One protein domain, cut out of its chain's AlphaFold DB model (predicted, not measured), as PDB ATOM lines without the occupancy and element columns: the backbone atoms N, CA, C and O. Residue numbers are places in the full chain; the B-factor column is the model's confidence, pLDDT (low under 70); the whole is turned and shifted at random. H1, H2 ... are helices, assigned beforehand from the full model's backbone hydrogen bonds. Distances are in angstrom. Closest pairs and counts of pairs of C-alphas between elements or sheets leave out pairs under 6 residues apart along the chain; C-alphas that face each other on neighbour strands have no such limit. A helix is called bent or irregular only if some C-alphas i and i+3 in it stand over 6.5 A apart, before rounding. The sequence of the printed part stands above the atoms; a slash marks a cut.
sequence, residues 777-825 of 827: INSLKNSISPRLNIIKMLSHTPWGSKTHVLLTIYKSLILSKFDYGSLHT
ATOM      1  N   ILE A 777      31.217  90.834 100.708       90.06
ATOM      2  CA  ILE A 777      31.441  91.357  99.352       90.06
ATOM      3  C   ILE A 777      32.334  92.606  99.390       90.06
ATOM      4  O   ILE A 777      33.283  92.709  98.611       90.06
ATOM      5  N   ASN A 778      32.114  93.521 100.340       90.75
ATOM      6  CA  ASN A 778      32.972  94.697 100.520       90.75
ATOM      7  C   ASN A 778      34.407  94.317 100.934       90.75
ATOM      8  O   ASN A 778      35.373  94.860 100.394       90.75
ATOM      9  N   SER A 779      34.573  93.348 101.841       89.25
ATOM     10  CA  SER A 779      35.898  92.830 102.216       89.25
ATOM     11  C   SER A 779      36.606  92.153 101.033       89.25
ATOM     12  O   SER A 779      37.800  92.374 100.808       89.25
ATOM     13  N   LEU A 780      35.862  91.388 100.230       90.19
ATOM     14  CA  LEU A 780      36.347  90.712  99.029       90.19
ATOM     15  C   LEU A 780      36.807  91.724  97.968       90.19
ATOM     16  O   LEU A 780      37.948  91.641  97.512       90.19
ATOM     17  N   LYS A 781      35.983  92.737  97.661       90.56
ATOM     18  CA  LYS A 781      36.317  93.859  96.766       90.56
ATOM     19  C   LYS A 781      37.611  94.551  97.200       90.56
ATOM     20  O   LYS A 781      38.527  94.699  96.393       90.56
ATOM     21  N   ASN A 782      37.735  94.886  98.484       90.19
ATOM     22  CA  ASN A 782      38.934  95.531  99.026       90.19
ATOM     23  C   ASN A 782      40.180  94.630  98.950       90.19
ATOM     24  O   ASN A 782      41.282  95.128  98.730       90.19
ATOM     25  N   SER A 783      40.032  93.305  99.073       88.06
ATOM     26  CA  SER A 783      41.144  92.362  98.889       88.06
ATOM     27  C   SER A 783      41.534  92.175  97.415       88.06
ATOM     28  O   SER A 783      42.704  91.936  97.107       88.06
ATOM     29  N   ILE A 784      40.580  92.262  96.486       89.94
ATOM     30  CA  ILE A 784      40.819  92.049  95.053       89.94
ATOM     31  C   ILE A 784      41.417  93.296  94.383       89.94
ATOM     32  O   ILE A 784      42.281  93.142  93.520       89.94
ATOM     33  N   SER A 785      41.060  94.514  94.804       90.12
ATOM     34  CA  SER A 785      41.553  95.760  94.184       90.12
ATOM     35  C   SER A 785      43.091  95.857  94.061       90.12
ATOM     36  O   SER A 785      43.567  96.123  92.957       90.12
ATOM     37  N   PRO A 786      43.911  95.549  95.091       89.19
ATOM     38  CA  PRO A 786      45.371  95.515  94.936       89.19
ATOM     39  C   PRO A 786      45.866  94.443  93.951       89.19
ATOM     40  O   PRO A 786      46.868  94.644  93.272       89.19
ATOM     41  N   ARG A 787      45.160  93.310  93.835       89.56
ATOM     42  CA  ARG A 787      45.514  92.213  92.915       89.56
ATOM     43  C   ARG A 787      45.167  92.547  91.465       89.56
ATOM     44  O   ARG A 787      45.918  92.180  90.566       89.56
ATOM     45  N   LEU A 788      44.094  93.305  91.237       89.50
ATOM     46  CA  LEU A 788      43.792  93.894  89.929       89.50
ATOM     47  C   LEU A 788      44.903  94.842  89.468       89.50
ATOM     48  O   LEU A 788      45.257  94.821  88.292       89.50
ATOM     49  N   ASN A 789      45.498  95.624  90.375       88.56
ATOM     50  CA  ASN A 789      46.604  96.517  90.023       88.56
ATOM     51  C   ASN A 789      47.853  95.751  89.549       88.56
ATOM     52  O   ASN A 789      48.513  96.217  88.626       88.56
ATOM     53  N   ILE A 790      48.128  94.553  90.087       87.00
ATOM     54  CA  ILE A 790      49.195  93.668  89.576       87.00
ATOM     55  C   ILE A 790      48.913  93.274  88.119       87.00
ATOM     56  O   ILE A 790      49.809  93.340  87.283       87.00
ATOM     57  N   ILE A 791      47.672  92.906  87.785       87.69
ATOM     58  CA  ILE A 791      47.310  92.546  86.404       87.69
ATOM     59  C   ILE A 791      47.428  93.757  85.475       87.69
ATOM     60  O   ILE A 791      48.022  93.618  84.413       87.69
ATOM     61  N   LYS A 792      46.943  94.936  85.893       86.06
ATOM     62  CA  LYS A 792      47.085  96.190  85.126       86.06
ATOM     63  C   LYS A 792      48.555  96.514  84.833       86.06
ATOM     64  O   LYS A 792      48.908  96.771  83.689       86.06
ATOM     65  N   MET A 793      49.413  96.428  85.852       86.62
ATOM     66  CA  MET A 793      50.863  96.634  85.737       86.62
ATOM     67  C   MET A 793      51.535  95.608  84.809       86.62
ATOM     68  O   MET A 793      52.551  95.909  84.198       86.62
ATOM     69  N   LEU A 794      50.989  94.398  84.675       88.50
ATOM     70  CA  LEU A 794      51.526  93.374  83.774       88.50
ATOM     71  C   LEU A 794      50.898  93.401  82.372       88.50
ATOM     72  O   LEU A 794      51.380  92.681  81.502       88.50
ATOM     73  N   SER A 795      49.853  94.196  82.120       85.75
ATOM     74  CA  SER A 795      49.079  94.176  80.867       85.75
ATOM     75  C   SER A 795      49.436  95.281  79.861       85.75
ATOM     76  O   SER A 795      48.621  95.608  79.003       85.75
ATOM     77  N   HIS A 796      50.623  95.886  79.961       83.44
ATOM     78  CA  HIS A 796      51.065  96.930  79.028       83.44
ATOM     79  C   HIS A 796      51.343  96.381  77.618       83.44
ATOM     80  O   HIS A 796      51.894  95.299  77.457       83.44
ATOM     81  N   THR A 797      51.022  97.150  76.578       75.38
ATOM     82  CA  THR A 797      51.224  96.739  75.179       75.38
ATOM     83  C   THR A 797      52.694  96.608  74.735       75.38
ATOM     84  O   THR A 797      52.980  95.619  74.066       75.38
ATOM     85  N   PRO A 798      53.647  97.501  75.093       69.44
ATOM     86  CA  PRO A 798      55.038  97.377  74.628       69.44
ATOM     87  C   PRO A 798      55.927  96.420  75.443       69.44
ATOM     88  O   PRO A 798      56.937  95.958  74.922       69.44
ATOM     89  N   TRP A 799      55.601  96.131  76.710       76.38
ATOM     90  CA  TRP A 799      56.458  95.326  77.609       76.38
ATOM     91  C   TRP A 799      55.696  94.365  78.538       76.38
ATOM     92  O   TRP A 799      56.297  93.719  79.397       76.38
ATOM     93  N   GLY A 800      54.373  94.261  78.401       78.69
ATOM     94  CA  GLY A 800      53.542  93.418  79.255       78.69
ATOM     95  C   GLY A 800      53.641  91.919  78.963       78.69
ATOM     96  O   GLY A 800      54.232  91.448  77.992       78.69
ATOM     97  N   SER A 801      53.023  91.144  79.847       84.75
ATOM     98  CA  SER A 801      52.989  89.686  79.790       84.75
ATOM     99  C   SER A 801      52.039  89.162  78.710       84.75
ATOM    100  O   SER A 801      50.944  89.686  78.508       84.75
ATOM    101  N   LYS A 802      52.411  88.040  78.079       86.19
ATOM    102  CA  LYS A 802      51.570  87.322  77.104       86.19
ATOM    103  C   LYS A 802      50.201  86.955  77.708       86.19
ATOM    104  O   LYS A 802      50.114  86.547  78.868       86.19
ATOM    105  N   THR A 803      49.139  86.988  76.900       86.81
ATOM    106  CA  THR A 803      47.736  86.798  77.334       86.81
ATOM    107  C   THR A 803      47.496  85.543  78.182       86.81
ATOM    108  O   THR A 803      46.748  85.588  79.157       86.81
ATOM    109  N   HIS A 804      48.152  84.417  77.875       87.75
ATOM    110  CA  HIS A 804      47.995  83.175  78.646       87.75
ATOM    111  C   HIS A 804      48.571  83.268  80.075       87.75
ATOM    112  O   HIS A 804      48.054  82.612  80.987       87.75
ATOM    113  N   VAL A 805      49.603  84.095  80.283       87.81
ATOM    114  CA  VAL A 805      50.179  84.397  81.602       87.81
ATOM    115  C   VAL A 805      49.192  85.257  82.382       87.81
ATOM    116  O   VAL A 805      48.796  84.874  83.479       87.81
ATOM    117  N   LEU A 806      48.694  86.344  81.780       86.06
ATOM    118  CA  LEU A 806      47.687  87.224  82.390       86.06
ATOM    119  C   LEU A 806      46.412  86.463  82.787       86.06
ATOM    120  O   LEU A 806      45.928  86.621  83.904       86.06
ATOM    121  N   LEU A 807      45.913  85.565  81.929       89.69
ATOM    122  CA  LEU A 807      44.783  84.684  82.246       89.69
ATOM    123  C   LEU A 807      45.088  83.709  83.391       89.69
ATOM    124  O   LEU A 807      44.193  83.371  84.164       89.69
ATOM    125  N   THR A 808      46.330  83.241  83.514       90.19
ATOM    126  CA  THR A 808      46.740  82.347  84.608       90.19
ATOM    127  C   THR A 808      46.857  83.114  85.930       90.19
ATOM    128  O   THR A 808      46.365  82.625  86.944       90.19
ATOM    129  N   ILE A 809      47.379  84.347  85.909       88.56
ATOM    130  CA  ILE A 809      47.425  85.268  87.060       88.56
ATOM    131  C   ILE A 809      46.011  85.687  87.493       88.56
ATOM    132  O   ILE A 809      45.700  85.669  88.682       88.56
ATOM    133  N   TYR A 810      45.121  86.004  86.548       91.12
ATOM    134  CA  TYR A 810      43.708  86.270  86.832       91.12
ATOM    135  C   TYR A 810      43.044  85.079  87.535       91.12
ATOM    136  O   TYR A 810      42.421  85.247  88.587       91.12
ATOM    137  N   LYS A 811      43.223  83.864  86.998       90.38
ATOM    138  CA  LYS A 811      42.648  82.650  87.590       90.38
ATOM    139  C   LYS A 811      43.194  82.374  88.996       90.38
ATOM    140  O   LYS A 811      42.418  82.043  89.889       90.38
ATOM    141  N   SER A 812      44.499  82.547  89.217       86.88
ATOM    142  CA  SER A 812      45.140  82.231  90.500       86.88
ATOM    143  C   SER A 812      44.935  83.293  91.586       86.88
ATOM    144  O   SER A 812      44.788  82.925  92.751       86.88
ATOM    145  N   LEU A 813      44.897  84.586  91.242       88.06
ATOM    146  CA  LEU A 813      44.813  85.684  92.218       88.06
ATOM    147  C   LEU A 813      43.400  86.239  92.433       88.06
ATOM    148  O   LEU A 813      43.135  86.782  93.508       88.06
ATOM    149  N   ILE A 814      42.527  86.161  91.424       90.19
ATOM    150  CA  ILE A 814      41.215  86.825  91.428       90.19
ATOM    151  C   ILE A 814      40.082  85.806  91.377       90.19
ATOM    152  O   ILE A 814      39.262  85.787  92.292       90.19
ATOM    153  N   LEU A 815      40.044  84.938  90.360       90.31
ATOM    154  CA  LEU A 815      38.957  83.962  90.224       90.31
ATOM    155  C   LEU A 815      38.912  83.010  91.429       90.31
ATOM    156  O   LEU A 815      37.864  82.855  92.037       90.31
ATOM    157  N   SER A 816      40.070  82.518  91.884       89.81
ATOM    158  CA  SER A 816      40.203  81.715  93.112       89.81
ATOM    159  C   SER A 816      39.621  82.368  94.380       89.81
ATOM    160  O   SER A 816      39.306  81.667  95.342       89.81
ATOM    161  N   LYS A 817      39.498  83.704  94.409       88.31
ATOM    162  CA  LYS A 817      38.895  84.462  95.512       88.31
ATOM    163  C   LYS A 817      37.397  84.684  95.340       88.31
ATOM    164  O   LYS A 817      36.719  84.740  96.356       88.31
ATOM    165  N   PHE A 818      36.901  84.796  94.109       86.44
ATOM    166  CA  PHE A 818      35.464  84.836  93.825       86.44
ATOM    167  C   PHE A 818      34.814  83.458  93.968       86.44
ATOM    168  O   PHE A 818      33.767  83.345  94.596       86.44
ATOM    169  N   ASP A 819      35.451  82.411  93.440       88.25
ATOM    170  CA  ASP A 819      34.937  81.042  93.491       88.25
ATOM    171  C   ASP A 819      34.818  80.546  94.939       88.25
ATOM    172  O   ASP A 819      33.882  79.819  95.271       88.25
ATOM    173  N   TYR A 820      35.743  80.949  95.821       89.75
ATOM    174  CA  TYR A 820      35.748  80.540  97.224       89.75
ATOM    175  C   TYR A 820      34.576  81.143  98.011       89.75
ATOM    176  O   TYR A 820      34.580  82.324  98.348       89.75
ATOM    177  N   GLY A 821      33.603  80.301  98.360       79.12
ATOM    178  CA  GLY A 821      32.396  80.701  99.088       79.12
ATOM    179  C   GLY A 821      31.218  81.109  98.202       79.12
ATOM    180  O   GLY A 821      30.120  81.274  98.729       79.12
ATOM    181  N   SER A 822      31.418  81.176  96.880       83.38
ATOM    182  CA  SER A 822      30.399  81.544  95.880       83.38
ATOM    183  C   SER A 822      29.062  80.812  96.056       83.38
ATOM    184  O   SER A 822      28.011  81.446  96.000       83.38
ATOM    185  N   LEU A 823      29.112  79.508  96.359       80.00
ATOM    186  CA  LEU A 823      27.961  78.631  96.625       80.00
ATOM    187  C   LEU A 823      27.010  79.159  97.721       80.00
ATOM    188  O   LEU A 823      25.823  78.852  97.703       80.00
ATOM    189  N   HIS A 824      27.527  79.911  98.696       76.88
ATOM    190  CA  HIS A 824      26.738  80.450  99.810       76.88
ATOM    191  C   HIS A 824      26.233  81.870  99.545       76.88
ATOM    192  O   HIS A 824      25.259  82.293 100.159       76.88
ATOM    193  N   THR A 825      26.900  82.606  98.654       67.75
ATOM    194  CA  THR A 825      26.608  84.012  98.341       67.75
ATOM    195  C   THR A 825      25.755  84.191  97.084       67.75
ATOM    196  O   THR A 825      25.470  85.322  96.708       67.75
TER     197      THR A 825
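Overview. This is residues 777 to 825 of the 827 residues of the protein "Reverse transcriptase domain-containing protein" of Acyrthosiphon pisum (UniProt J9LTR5). The model is a long helical hairpin: H1 runs out, a loop of residues 795 to 802 turns the chain, and H2 folds back beside H1 the opposite way. The short H3 follows H2 at the end of the hairpin away from that loop. The printed part has 49 residues and three named helices in the order H1, H2, H3, with no named strand; its class is all helix. It is loose, with a radius of gyration of the C-alphas of 12.3 A, and its outline is a rod spanning 41 by 19 by 10 A.

Along the chain. H1 covers residues 777 to 794 and measures 25.5 A, from C-alpha 777 at (31.441, 91.357, 99.352) to C-alpha 794 at (51.526, 93.374, 83.774). It has a kink of 33 degrees near residue 784 and is only just irregular: C-alphas 783 and 786 are 6.6 A apart. H2, residues 803 to 819, measures 21.4 A and has a kink of 36 degrees near residue 813. It is neither bent nor irregular, but only just: C-alphas 812 and 815 are 6.4 A apart. H3, residues 822 to 825, ends with C-alpha 825 at (26.608, 84.012, 98.341).

Arrangement. H1 and H2 form a helical hairpin and touch, their closest C-alphas being those of Ile 784 and Ile 814, 6.4 A apart. Their lines stand at a shallow tilt of 9 degrees, opposite ways. H2 and H3 meet only through their link, and H1 and H3 are apart. Of the O i to N i+4 pairs, 12 of 14 in H1 and 10 of 13 in H2 are within hydrogen-bond range; H3 is too short for such a pair.

Size, cuts and confidence. The two C-alphas farthest apart, those of Pro 798 and His 824, are 41.5 A apart. The printed part has no cut. The link from H1 to H2 is short, with 8 residues, and that from H2 to H3 is tight, with 2. The mean pLDDT of the printed part is 86.2; residues 798 and 825 are under 70.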